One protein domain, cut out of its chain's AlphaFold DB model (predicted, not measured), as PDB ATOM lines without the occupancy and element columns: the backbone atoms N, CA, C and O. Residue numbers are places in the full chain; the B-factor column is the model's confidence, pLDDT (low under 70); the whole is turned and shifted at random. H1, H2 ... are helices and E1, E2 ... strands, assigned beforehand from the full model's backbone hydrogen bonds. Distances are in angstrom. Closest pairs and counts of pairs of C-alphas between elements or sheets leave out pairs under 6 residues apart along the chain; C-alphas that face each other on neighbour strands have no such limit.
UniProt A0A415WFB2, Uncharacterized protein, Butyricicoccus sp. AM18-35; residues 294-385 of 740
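Overview. This is residues 294 to 385 of the 740 residues of an uncharacterized protein of Butyricicoccus sp. AM18-35 (UniProt A0A415WFB2). What shape do these atoms make? A strongly twisted sheet of three strands has the long helix H3 slantwise over one face, H2 on that same face near E3, and the short H1 at the end of the sheet near Ile 309; with H2 and H3 these are two layers, helices on one face of a sheet. The two ends of the printed part run next to each other, residues 294 to 295 pairing antiparallel with residues 384 to 385. What is it built of? The 92 printed residues hold three named strands and then three named helices, a mixed class, in the order E1 E2 E3 H1 H2 H3; the antiparallel sheet, E1 - E2 - E3, is a meander, each strand the antiparallel neighbour of the one before. The whole is compact, with a radius of gyration of the C-alphas of 12.5 A, and elongated, spanning 39 by 21 by 19 A.

Arrangement. How do the strands pair? E1, residues 298 to 306, bends by 56 degrees at residue 301 and forms a hairpin with E2, residues 309 to 316, antiparallel at 156 degrees, with N 302 and O 313 2.9 A apart, within hydrogen-bond range. E2 forms a second hairpin with E3, residues 325 to 331, antiparallel at 157 degrees, with N 314 and O 328 2.9 A apart, also within range. Which helices are on the sheet? H1, residues 333 to 338, only grazes it, and H2, residues 343 to 353, is on it, its closest C-alphas to E3 being those of Tyr 351 and Ile 326, 6.2 A apart. H3, residues 366 to 383, is on it at a height of 7.4 A, over E1 and E2 and only just not over E3, on which 2 of its C-alphas fall; it runs slantwise to the strands, at 49 degrees to E1 on the local plane. The closest C-alphas of E1 and H3 are those of Ala 304 and Ala 379, 4.6 A apart. How do the helices stand to each other? H2 and H3 are close but not clearly touching, at a steep tilt of 48 degrees, the same way, with the closest C-alphas, of Leu 346 and Ser 369, 7.2 A apart. H1 and H3 are apart. In H1 and H2 every O i to N i+4 pair is within hydrogen-bond range, in H3 12 of 14.

Along the chain. Where are the strands? E1 begins at C-alpha 298 (-42.080, -61.241, 44.734) and is 19.6 A long; E2 is 23.1 A and E3 18.0 A. Where are the helices? H1 is 8.5 A long, H2 15.5 A and H3 26.0 A, ending at C-alpha 383 (-35.019, -60.619, 43.889).

Size, cuts and confidence. How large is it? The two C-alphas farthest apart are those of Tyr 320 and Gly 364, 39.2 A. Is the printed part whole? It has no cut, and the link from H2 to H3, of 12 residues, is long. Where is confidence low? No printed residue is under 70, and the mean pLDDT of the printed part is 94.2.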
ATOM      1  N   ALA A 294     -32.226 -63.284  35.980       92.19
ATOM      2  CA  ALA A 294     -33.646 -63.542  36.192       92.19
ATOM      3  C   ALA A 294     -34.102 -62.998  37.546       92.19
ATOM      4  O   ALA A 294     -33.298 -62.816  38.460       92.19
ATOM      5  N   TYR A 295     -35.407 -62.787  37.696       93.00
ATOM      6  CA  TYR A 295     -36.020 -62.493  38.987       93.00
ATOM      7  C   TYR A 295     -36.692 -63.729  39.576       93.00
ATOM      8  O   TYR A 295     -37.135 -64.626  38.861       93.00
ATOM      9  N   THR A 296     -36.778 -63.757  40.902       89.50
ATOM     10  CA  THR A 296     -37.694 -64.637  41.638       89.50
ATOM     11  C   THR A 296     -39.058 -63.965  41.791       89.50
ATOM     12  O   THR A 296     -39.169 -62.749  41.645       89.50
ATOM     13  N   ALA A 297     -40.103 -64.740  42.079       91.12
ATOM     14  CA  ALA A 297     -41.438 -64.200  42.331       91.12
ATOM     15  C   ALA A 297     -41.468 -63.382  43.634       91.12
ATOM     16  O   ALA A 297     -41.117 -63.915  44.684       91.12
ATOM     17  N   GLN A 298     -41.925 -62.130  43.576       93.06
ATOM     18  CA  GLN A 298     -42.080 -61.241  44.734       93.06
ATOM     19  C   GLN A 298     -43.447 -60.548  44.679       93.06
ATOM     20  O   GLN A 298     -43.548 -59.355  44.406       93.06
ATOM     21  N   TYR A 299     -44.519 -61.316  44.905       88.94
ATOM     22  CA  TYR A 299     -45.901 -60.830  44.782       88.94
ATOM     23  C   TYR A 299     -46.256 -59.730  45.790       88.94
ATOM     24  O   TYR A 299     -46.995 -58.817  45.445       88.94
ATOM     25  N   SER A 300     -45.710 -59.800  47.007       88.88
ATOM     26  CA  SER A 300     -45.916 -58.796  48.064       88.88
ATOM     27  C   SER A 300     -45.009 -57.568  47.927       88.88
ATOM     28  O   SER A 300     -45.073 -56.669  48.758       88.88
ATOM     29  N   GLY A 301     -44.160 -57.537  46.899       93.56
ATOM     30  CA  GLY A 301     -43.140 -56.518  46.730       93.56
ATOM     31  C   GLY A 301     -41.879 -56.772  47.559       93.56
ATOM     32  O   GLY A 301     -41.887 -57.431  48.597       93.56
ATOM     33  N   ILE A 302     -40.772 -56.241  47.060       95.88
ATOM     34  CA  ILE A 302     -39.473 -56.156  47.732       95.88
ATOM     35  C   ILE A 302     -39.075 -54.691  47.818       95.88
ATOM     36  O   ILE A 302     -39.131 -53.986  46.812       95.88
ATOM     37  N   SER A 303     -38.638 -54.251  48.994       96.94
ATOM     38  CA  SER A 303     -38.325 -52.842  49.233       96.94
ATOM     39  C   SER A 303     -36.880 -52.635  49.664       96.94
ATOM     40  O   SER A 303     -36.287 -53.475  50.346       96.94
ATOM     41  N   ALA A 304     -36.313 -51.492  49.290       97.75
ATOM     42  CA  ALA A 304     -35.029 -51.022  49.791       97.75
ATOM     43  C   ALA A 304     -35.045 -49.503  49.958       97.75
ATOM     44  O   ALA A 304     -35.658 -48.799  49.155       97.75
ATOM     45  N   THR A 305     -34.331 -49.016  50.972       97.75
ATOM     46  CA  THR A 305     -34.139 -47.584  51.210       97.75
ATOM     47  C   THR A 305     -32.705 -47.191  50.881       97.75
ATOM     48  O   THR A 305     -31.764 -47.756  51.442       97.75
ATOM     49  N   VAL A 306     -32.538 -46.215  49.992       97.75
ATOM     50  CA  VAL A 306     -31.241 -45.630  49.625       97.75
ATOM     51  C   VAL A 306     -31.387 -44.116  49.671       97.75
ATOM     52  O   VAL A 306     -32.329 -43.577  49.102       97.75
ATOM     53  N   ASP A 307     -30.495 -43.444  50.399       94.06
ATOM     54  CA  ASP A 307     -30.482 -41.980  50.554       94.06
ATOM     55  C   ASP A 307     -31.840 -41.366  50.955       94.06
ATOM     56  O   ASP A 307     -32.185 -40.258  50.563       94.06
ATOM     57  N   GLY A 308     -32.612 -42.090  51.774       95.25
ATOM     58  CA  GLY A 308     -33.923 -41.656  52.269       95.25
ATOM     59  C   GLY A 308     -35.110 -42.025  51.373       95.25
ATOM     60  O   GLY A 308     -36.238 -41.970  51.850       95.25
ATOM     61  N   ILE A 309     -34.873 -42.485  50.142       97.62
ATOM     62  CA  ILE A 309     -35.918 -42.934  49.212       97.62
ATOM     63  C   ILE A 309     -36.152 -44.424  49.408       97.62
ATOM     64  O   ILE A 309     -35.216 -45.217  49.287       97.62
ATOM     65  N   THR A 310     -37.397 -44.822  49.662       97.94
ATOM     66  CA  THR A 310     -37.779 -46.238  49.709       97.94
ATOM     67  C   THR A 310     -38.481 -46.628  48.422       97.94
ATOM     68  O   THR A 310     -39.585 -46.166  48.159       97.94
ATOM     69  N   ALA A 311     -37.860 -47.503  47.634       97.94
ATOM     70  CA  ALA A 311     -38.467 -48.068  46.435       97.94
ATOM     71  C   ALA A 311     -38.965 -49.487  46.711       97.94
ATOM     72  O   ALA A 311     -38.258 -50.274  47.343       97.94
ATOM     73  N   THR A 312     -40.142 -49.820  46.189       97.38
ATOM     74  CA  THR A 312     -40.730 -51.161  46.230       97.38
ATOM     75  C   THR A 312     -40.925 -51.671  44.810       97.38
ATOM     76  O   THR A 312     -41.515 -50.981  43.983       97.38
ATOM     77  N   ALA A 313     -40.450 -52.883  44.524       96.88
ATOM     78  CA  ALA A 313     -40.607 -53.538  43.230       96.88
ATOM     79  C   ALA A 313     -41.411 -54.833  43.356       96.88
ATOM     80  O   ALA A 313     -41.199 -55.620  44.274       96.88
ATOM     81  N   VAL A 314     -42.304 -55.092  42.405       95.88
ATOM     82  CA  VAL A 314     -43.099 -56.324  42.345       95.88
ATOM     83  C   VAL A 314     -42.697 -57.118  41.109       95.88
ATOM     84  O   VAL A 314     -42.817 -56.629  39.981       95.88
ATOM     85  N   THR A 315     -42.247 -58.358  41.312       94.62
ATOM     86  CA  THR A 315     -41.836 -59.260  40.228       94.62
ATOM     87  C   THR A 315     -42.789 -60.444  40.088       94.62
ATOM     88  O   THR A 315     -43.001 -61.211  41.030       94.62
ATOM     89  N   GLN A 316     -43.368 -60.618  38.900       92.81
ATOM     90  CA  GLN A 316     -44.396 -61.635  38.630       92.81
ATOM     91  C   GLN A 316     -44.162 -62.324  37.290       92.81
ATOM     92  O   GLN A 316     -43.443 -61.795  36.449       92.81
ATOM     93  N   SER A 317     -44.785 -63.488  37.077       90.38
ATOM     94  CA  SER A 317     -44.838 -64.158  35.770       90.38
ATOM     95  C   SER A 317     -46.257 -64.052  35.197       90.38
ATOM     96  O   SER A 317     -47.084 -64.923  35.465       90.38
ATOM     97  N   PRO A 318     -46.572 -63.006  34.402       87.00
ATOM     98  CA  PRO A 318     -47.923 -62.783  33.874       87.00
ATOM     99  C   PRO A 318     -48.429 -63.897  32.945       87.00
ATOM    100  O   PRO A 318     -49.612 -63.948  32.619       87.00
ATOM    101  N   ASN A 319     -47.528 -64.760  32.468       85.12
ATOM    102  CA  ASN A 319     -47.833 -65.881  31.580       85.12
ATOM    103  C   ASN A 319     -47.776 -67.244  32.274       85.12
ATOM    104  O   ASN A 319     -48.062 -68.241  31.617       85.12
ATOM    105  N   TYR A 320     -47.377 -67.304  33.549       84.44
ATOM    106  CA  TYR A 320     -47.083 -68.562  34.242       84.44
ATOM    107  C   TYR A 320     -46.070 -69.439  33.477       84.44
ATOM    108  O   TYR A 320     -46.198 -70.660  33.415       84.44
ATOM    109  N   ASP A 321     -45.072 -68.803  32.858       84.31
ATOM    110  CA  ASP A 321     -44.049 -69.420  32.002       84.31
ATOM    111  C   ASP A 321     -42.654 -69.441  32.655       84.31
ATOM    112  O   ASP A 321     -41.642 -69.610  31.971       84.31
ATOM    113  N   ASP A 322     -42.601 -69.235  33.976       82.50
ATOM    114  CA  ASP A 322     -41.389 -69.084  34.791       82.50
ATOM    115  C   ASP A 322     -40.459 -67.938  34.341       82.50
ATOM    116  O   ASP A 322     -39.288 -67.885  34.730       82.50
ATOM    117  N   LYS A 323     -40.965 -66.990  33.539       88.62
ATOM    118  CA  LYS A 323     -40.286 -65.724  33.238       88.62
ATOM    119  C   LYS A 323     -40.900 -64.622  34.081       88.62
ATOM    120  O   LYS A 323     -42.107 -64.388  34.014       88.62
ATOM    121  N   TYR A 324     -40.061 -63.959  34.867       91.81
ATOM    122  CA  TYR A 324     -40.485 -62.927  35.802       91.81
ATOM    123  C   TYR A 324     -40.153 -61.533  35.282       91.81
ATOM    124  O   TYR A 324     -39.068 -61.306  34.750       91.81
ATOM    125  N   TYR A 325     -41.094 -60.619  35.482       94.69
ATOM    126  CA  TYR A 325     -41.056 -59.234  35.039       94.69
ATOM    127  C   TYR A 325     -41.296 -58.320  36.237       94.69
ATOM    128  O   TYR A 325     -42.125 -58.636  37.091       94.69
ATOM    129  N   ILE A 326     -40.618 -57.180  36.279       95.94
ATOM    130  CA  ILE A 326     -40.997 -56.003  37.050       95.94
ATOM    131  C   ILE A 326     -42.348 -55.535  36.504       95.94
ATOM    132  O   ILE A 326     -42.457 -55.129  35.348       95.94
ATOM    133  N   THR A 327     -43.377 -55.656  37.333       93.25
ATOM    134  CA  THR A 327     -44.776 -55.362  36.970       93.25
ATOM    135  C   THR A 327     -45.333 -54.157  37.710       93.25
ATOM    136  O   THR A 327     -46.314 -53.573  37.262       93.25
ATOM    137  N   SER A 328     -44.704 -53.780  38.822       94.00
ATOM    138  CA  SER A 328     -45.021 -52.567  39.562       94.00
ATOM    139  C   SER A 328     -43.774 -52.045  40.271       94.00
ATOM    140  O   SER A 328     -42.922 -52.823  40.718       94.00
ATOM    141  N   LEU A 329     -43.685 -50.723  40.337       95.88
ATOM    142  CA  LEU A 329     -42.694 -49.931  41.037       95.88
ATOM    143  C   LEU A 329     -43.445 -48.829  41.774       95.88
ATOM    144  O   LEU A 329     -44.255 -48.119  41.177       95.88
ATOM    145  N   THR A 330     -43.152 -48.668  43.056       94.75
ATOM    146  CA  THR A 330     -43.663 -47.557  43.861       94.75
ATOM    147  C   THR A 330     -42.542 -46.973  44.705       94.75
ATOM    148  O   THR A 330     -41.567 -47.659  45.021       94.75
ATOM    149  N   LEU A 331     -42.681 -45.701  45.071       96.12
ATOM    150  CA  LEU A 331     -41.851 -45.064  46.090       96.12
ATOM    151  C   LEU A 331     -42.652 -44.901  47.384       96.12
ATOM    152  O   LEU A 331     -43.870 -45.100  47.399       96.12
ATOM    153  N   ASP A 332     -41.982 -44.524  48.468       93.81
ATOM    154  CA  ASP A 332     -42.669 -43.983  49.634       93.81
ATOM    155  C   ASP A 332     -43.476 -42.726  49.270       93.81
ATOM    156  O   ASP A 332     -43.229 -42.057  48.263       93.81
ATOM    157  N   LYS A 333     -44.473 -42.421  50.105       85.69
ATOM    158  CA  LYS A 333     -45.477 -41.395  49.817       85.69
ATOM    159  C   LYS A 333     -44.858 -40.034  49.495       85.69
ATOM    160  O   LYS A 333     -45.236 -39.429  48.497       85.69
ATOM    161  N   GLU A 334     -43.896 -39.589  50.300       88.31
ATOM    162  CA  GLU A 334     -43.253 -38.279  50.151       88.31
ATOM    163  C   GLU A 334     -42.588 -38.137  48.779       88.31
ATOM    164  O   GLU A 334     -42.862 -37.181  48.051       88.31
ATOM    165  N   HIS A 335     -41.780 -39.121  48.378       94.00
ATOM    166  CA  HIS A 335     -41.089 -39.082  47.090       94.00
ATOM    167  C   HIS A 335     -42.024 -39.370  45.910       94.00
ATOM    168  O   HIS A 335     -41.846 -38.792  44.841       94.00
ATOM    169  N   SER A 336     -43.054 -40.205  46.092       89.94
ATOM    170  CA  SER A 336     -44.062 -40.450  45.052       89.94
ATOM    171  C   SER A 336     -44.843 -39.183  44.684       89.94
ATOM    172  O   SER A 336     -45.170 -38.982  43.518       89.94
ATOM    173  N   GLU A 337     -45.103 -38.310  45.664       86.06
ATOM    174  CA  GLU A 337     -45.773 -37.027  45.458       86.06
ATOM    175  C   GLU A 337     -44.794 -35.964  44.937       86.06
ATOM    176  O   GLU A 337     -45.134 -35.216  44.023       86.06
ATOM    177  N   THR A 338     -43.568 -35.926  45.470       90.31
ATOM    178  CA  THR A 338     -42.546 -34.932  45.093       90.31
ATOM    179  C   THR A 338     -42.041 -35.118  43.660       90.31
ATOM    180  O   THR A 338     -41.752 -34.134  42.988       90.31
ATOM    181  N   TYR A 339     -41.944 -36.361  43.184       93.94
ATOM    182  CA  TYR A 339     -41.383 -36.713  41.871       93.94
ATOM    183  C   TYR A 339     -42.449 -37.087  40.833       93.94
ATOM    184  O   TYR A 339     -42.142 -37.680  39.798       93.94
ATOM    185  N   ALA A 340     -43.721 -36.783  41.109       88.31
ATOM    186  CA  ALA A 340     -44.859 -37.225  40.303       88.31
ATOM    187  C   ALA A 340     -44.813 -36.765  38.831       88.31
ATOM    188  O   ALA A 340     -45.448 -37.384  37.977       88.31
ATOM    189  N   ASP A 341     -44.081 -35.694  38.528       88.81
ATOM    190  CA  ASP A 341     -43.939 -35.103  37.197       88.81
ATOM    191  C   ASP A 341     -43.064 -35.929  36.239       88.81
ATOM    192  O   ASP A 341     -43.397 -36.021  35.054       88.81
ATOM    193  N   PHE A 342     -41.993 -36.564  36.728       94.19
ATOM    194  CA  PHE A 342     -41.067 -37.354  35.902       94.19
ATOM    195  C   PHE A 342     -41.116 -38.867  36.166       94.19
ATOM    196  O   PHE A 342     -40.698 -39.663  35.316       94.19
ATOM    197  N   LEU A 343     -41.630 -39.293  37.325       94.50
ATOM    198  CA  LEU A 343     -41.596 -40.693  37.759       94.50
ATOM    199  C   LEU A 343     -42.266 -41.676  36.778       94.50
ATOM    200  O   LEU A 343     -41.664 -42.723  36.522       94.50
ATOM    201  N   PRO A 344     -43.445 -41.386  36.180       93.19
ATOM    202  CA  PRO A 344     -44.076 -42.306  35.233       93.19
ATOM    203  C   PRO A 344     -43.202 -42.603  34.010       93.19
ATOM    204  O   PRO A 344     -43.124 -43.750  33.562       93.19
ATOM    205  N   GLU A 345     -42.508 -41.587  33.490       95.44
ATOM    206  CA  GLU A 345     -41.601 -41.755  32.356       95.44
ATOM    207  C   GLU A 345     -40.364 -42.560  32.769       95.44
ATOM    208  O   GLU A 345     -40.007 -43.524  32.088       95.44
ATOM    209  N   LEU A 346     -39.749 -42.238  33.912       97.50
ATOM    210  CA  LEU A 346     -38.582 -42.965  34.415       97.50
ATOM    211  C   LEU A 346     -38.897 -44.447  34.660       97.50
ATOM    212  O   LEU A 346     -38.151 -45.323  34.222       97.50
ATOM    213  N   PHE A 347     -40.026 -44.743  35.307       96.94
ATOM    214  CA  PHE A 347     -40.474 -46.116  35.530       96.94
ATOM    215  C   PHE A 347     -40.751 -46.848  34.222       96.94
ATOM    216  O   PHE A 347     -40.377 -48.011  34.108       96.94
ATOM    217  N   SER A 348     -41.307 -46.184  33.203       96.44
ATOM    218  CA  SER A 348     -41.491 -46.800  31.883       96.44
ATOM    219  C   SER A 348     -40.172 -47.267  31.259       96.44
ATOM    220  O   SER A 348     -40.123 -48.347  30.668       96.44
ATOM    221  N   ARG A 349     -39.079 -46.512  31.461       97.31
ATOM    222  CA  ARG A 349     -37.739 -46.891  30.994       97.31
ATOM    223  C   ARG A 349     -37.227 -48.126  31.739       97.31
ATOM    224  O   ARG A 349     -36.728 -49.040  31.092       97.31
ATOM    225  N   ILE A 350     -37.430 -48.198  33.060       97.50
ATOM    226  CA  ILE A 350     -37.071 -49.369  33.884       97.50
ATOM    227  C   ILE A 350     -37.913 -50.594  33.508       97.50
ATOM    228  O   ILE A 350     -37.386 -51.700  33.412       97.50
ATOM    229  N   TYR A 351     -39.218 -50.430  33.276       96.94
ATOM    230  CA  TYR A 351     -40.072 -51.519  32.808       96.94
ATOM    231  C   TYR A 351     -39.645 -52.002  31.421       96.94
ATOM    232  O   TYR A 351     -39.695 -53.197  31.157       96.94
ATOM    233  N   LEU A 352     -39.200 -51.123  30.525       96.50
ATOM    234  CA  LEU A 352     -38.756 -51.544  29.198       96.50
ATOM    235  C   LEU A 352     -37.485 -52.402  29.274       96.50
ATOM    236  O   LEU A 352     -37.416 -53.461  28.653       96.50
ATOM    237  N   THR A 353     -36.490 -51.952  30.038       95.62
ATOM    238  CA  THR A 353     -35.199 -52.643  30.197       95.62
ATOM    239  C   THR A 353     -35.267 -53.817  31.173       95.62
ATOM    240  O   THR A 353     -34.398 -54.688  31.143       95.62
ATOM    241  N   GLN A 354     -36.282 -53.841  32.043       96.44
ATOM    242  CA  GLN A 354     -36.423 -54.769  33.168       96.44
ATOM    243  C   GLN A 354     -35.215 -54.746  34.120       96.44
ATOM    244  O   GLN A 354     -34.877 -55.754  34.735       96.44
ATOM    245  N   THR A 355     -34.547 -53.595  34.223       95.75
ATOM    246  CA  THR A 355     -33.408 -53.318  35.110       95.75
ATOM    247  C   THR A 355     -33.176 -51.806  35.181       95.75
ATOM    248  O   THR A 355     -33.653 -51.058  34.334       95.75
ATOM    249  N   THR A 356     -32.422 -51.327  36.161       96.94
ATOM    250  CA  THR A 356     -31.966 -49.925  36.210       96.94
ATOM    251  C   THR A 356     -30.643 -49.708  35.472       96.94
ATOM    252  O   THR A 356     -30.247 -48.571  35.230       96.94
ATOM    253  N   GLU A 357     -29.945 -50.785  35.100       93.88
ATOM    254  CA  GLU A 357     -28.698 -50.708  34.338       93.88
ATOM    255  C   GLU A 357     -28.943 -50.132  32.935       93.88
ATOM    256  O   GLU A 357     -29.782 -50.626  32.183       93.88
ATOM    257  N   GLY A 358     -28.203 -49.077  32.582       93.75
ATOM    258  CA  GLY A 358     -28.317 -48.415  31.278       93.75
ATOM    259  C   GLY A 358     -29.568 -47.547  31.097       93.75
ATOM    260  O   GLY A 358     -29.775 -47.034  30.001       93.75
ATOM    261  N   VAL A 359     -30.389 -47.358  32.138       97.44
ATOM    262  CA  VAL A 359     -31.535 -46.439  32.091       97.44
ATOM    263  C   VAL A 359     -31.043 -44.996  32.197       97.44
ATOM    264  O   VAL A 359     -30.392 -44.621  33.171       97.44
ATOM    265  N   GLU A 360     -31.369 -44.182  31.195       97.19
ATOM    266  CA  GLU A 360     -31.023 -42.760  31.181       97.19
ATOM    267  C   GLU A 360     -31.933 -41.954  32.130       97.19
ATOM    268  O   GLU A 360     -33.157 -42.144  32.093       97.19
ATOM    269  N   PRO A 361     -31.373 -41.033  32.940       97.56
ATOM    270  CA  PRO A 361     -32.140 -40.071  33.736       97.56
ATOM    271  C   PRO A 361     -33.102 -39.207  32.902       97.56
ATOM    272  O   PRO A 361     -32.908 -39.030  31.696       97.56
ATOM    273  N   ILE A 362     -34.140 -38.657  33.541       97.56
ATOM    274  CA  ILE A 362     -35.039 -37.692  32.891       97.56
ATOM    275  C   ILE A 362     -34.361 -36.318  32.839       97.56
ATOM    276  O   ILE A 362     -33.794 -35.865  33.834       97.56
ATOM    277  N   GLU A 363     -34.427 -35.663  31.677       96.56
ATOM    278  CA  GLU A 363     -33.875 -34.320  31.472       96.56
ATOM    279  C   GLU A 363     -34.540 -33.312  32.422       96.56
ATOM    280  O   GLU A 363     -35.764 -33.272  32.537       96.56
ATOM    281  N   GLY A 364     -33.732 -32.511  33.121       96.81
ATOM    282  CA  GLY A 364     -34.198 -31.557  34.134       96.81
ATOM    283  C   GLY A 364     -34.447 -32.152  35.527       96.81
ATOM    284  O   GLY A 364     -34.690 -31.388  36.461       96.81
ATOM    285  N   HIS A 365     -34.347 -33.477  35.677       97.00
ATOM    286  CA  HIS A 365     -34.506 -34.211  36.940       97.00
ATOM    287  C   HIS A 365     -33.395 -35.258  37.121       97.00
ATOM    288  O   HIS A 365     -33.633 -36.370  37.604       97.00
ATOM    289  N   GLU A 366     -32.177 -34.972  36.653       97.75
ATOM    290  CA  GLU A 366     -31.126 -35.982  36.534       97.75
ATOM    291  C   GLU A 366     -30.665 -36.520  37.896       97.75
ATOM    292  O   GLU A 366     -30.397 -37.717  38.030       97.75
ATOM    293  N   GLN A 367     -30.578 -35.655  38.912       96.69
ATOM    294  CA  GLN A 367     -30.126 -36.043  40.254       96.69
ATOM    295  C   GLN A 367     -31.172 -36.904  40.961       96.69
ATOM    296  O   GLN A 367     -30.849 -37.969  41.488       96.69
ATOM    297  N   GLU A 368     -32.430 -36.473  40.923       97.50
ATOM    298  CA  GLU A 368     -33.574 -37.166  41.507       97.50
ATOM    299  C   GLU A 368     -33.794 -38.512  40.808       97.50
ATOM    300  O   GLU A 368     -33.940 -39.542  41.468       97.50
ATOM    301  N   SER A 369     -33.703 -38.538  39.474       97.94
ATOM    302  CA  SER A 369     -33.756 -39.774  38.686       97.94
ATOM    303  C   SER A 369     -32.671 -40.759  39.116       97.94
ATOM    304  O   SER A 369     -32.954 -41.940  39.315       97.94
ATOM    305  N   GLN A 370     -31.431 -40.298  39.302       97.81
ATOM    306  CA  GLN A 370     -30.328 -41.165  39.721       97.81
ATOM    307  C   GLN A 370     -30.535 -41.736  41.132       97.81
ATOM    308  O   GLN A 370     -30.191 -42.897  41.386       97.81
ATOM    309  N   ALA A 371     -31.111 -40.951  42.043       97.38
ATOM    310  CA  ALA A 371     -31.446 -41.403  43.389       97.38
ATOM    311  C   ALA A 371     -32.545 -42.484  43.353       97.38
ATOM    312  O   ALA A 371     -32.380 -43.556  43.944       97.38
ATOM    313  N   VAL A 372     -33.604 -42.268  42.561       98.19
ATOM    314  CA  VAL A 372     -34.674 -43.255  42.336       98.19
ATOM    315  C   VAL A 372     -34.124 -44.547  41.727       98.19
ATOM    316  O   VAL A 372     -34.398 -45.632  42.241       98.19
ATOM    317  N   LEU A 373     -33.298 -44.454  40.677       98.44
ATOM    318  CA  LEU A 373     -32.665 -45.620  40.049       98.44
ATOM    319  C   LEU A 373     -31.823 -46.418  41.053       98.44
ATOM    320  O   LEU A 373     -31.853 -47.647  41.044       98.44
ATOM    321  N   SER A 374     -31.116 -45.740  41.959       98.06
ATOM    322  CA  SER A 374     -30.295 -46.393  42.985       98.06
ATOM    323  C   SER A 374     -31.145 -47.153  44.011       98.06
ATOM    324  O   SER A 374     -30.832 -48.302  44.340       98.06
ATOM    325  N   ALA A 375     -32.250 -46.558  44.475       98.19
ATOM    326  CA  ALA A 375     -33.192 -47.216  45.381       98.19
ATOM    327  C   ALA A 375     -33.874 -48.427  44.718       98.19
ATOM    328  O   ALA A 375     -33.920 -49.514  45.305       98.19
ATOM    329  N   VAL A 376     -34.328 -48.282  43.467       98.19
ATOM    330  CA  VAL A 376     -34.939 -49.378  42.695       98.19
ATOM    331  C   VAL A 376     -33.933 -50.510  42.458       98.19
ATOM    332  O   VAL A 376     -34.266 -51.673  42.680       98.19
ATOM    333  N   GLN A 377     -32.682 -50.206  42.090       97.44
ATOM    334  CA  GLN A 377     -31.628 -51.217  41.924       97.44
ATOM    335  C   GLN A 377     -31.403 -52.019  43.210       97.44
ATOM    336  O   GLN A 377     -31.277 -53.247  43.170       97.44
ATOM    337  N   ALA A 378     -31.346 -51.334  44.357       97.19
ATOM    338  CA  ALA A 378     -31.144 -51.966  45.656       97.19
ATOM    339  C   ALA A 378     -32.303 -52.901  46.028       97.19
ATOM    340  O   ALA A 378     -32.060 -53.986  46.562       97.19
ATOM    341  N   ALA A 379     -33.543 -52.527  45.698       97.12
ATOM    342  CA  ALA A 379     -34.689 -53.417  45.829       97.12
ATOM    343  C   ALA A 379     -34.506 -54.635  44.911       97.12
ATOM    344  O   ALA A 379     -34.413 -55.764  45.396       97.12
ATOM    345  N   LEU A 380     -34.358 -54.424  43.598       95.69
ATOM    346  CA  LEU A 380     -34.280 -55.491  42.589       95.69
ATOM    347  C   LEU A 380     -33.160 -56.512  42.861       95.69
ATOM    348  O   LEU A 380     -33.359 -57.709  42.639       95.69
ATOM    349  N   ASN A 381     -32.018 -56.086  43.412       93.19
ATOM    350  CA  ASN A 381     -30.910 -56.971  43.800       93.19
ATOM    351  C   ASN A 381     -31.317 -58.061  44.813       93.19
ATOM    352  O   ASN A 381     -30.726 -59.147  44.845       93.19
ATOM    353  N   GLN A 382     -32.352 -57.819  45.620       92.50
ATOM    354  CA  GLN A 382     -32.885 -58.816  46.550       92.50
ATOM    355  C   GLN A 382     -33.601 -59.953  45.808       92.50
ATOM    356  O   GLN A 382     -33.440 -61.118  46.180       92.50
ATOM    357  N   ALA A 383     -34.286 -59.650  44.703       91.81
ATOM    358  CA  ALA A 383     -35.019 -60.619  43.889       91.81
ATOM    359  C   ALA A 383     -34.182 -61.262  42.769       91.81
ATOM    360  O   ALA A 383     -34.569 -62.317  42.257       91.81
ATOM    361  N   LEU A 384     -33.058 -60.642  42.395       91.88
ATOM    362  CA  LEU A 384     -32.200 -61.065  41.288       91.88
ATOM    363  C   LEU A 384     -31.548 -62.430  41.559       91.88
ATOM    364  O   LEU A 384     -31.052 -62.682  42.661       91.88
ATOM    365  N   THR A 385     -31.526 -63.289  40.543       92.12
ATOM    366  CA  THR A 385     -30.854 -64.593  40.502       92.12
ATOM    367  C   THR A 385     -30.201 -64.813  39.131       92.12
ATOM    368  O   THR A 385     -30.419 -64.051  38.187       92.12
TER     369      THR A 385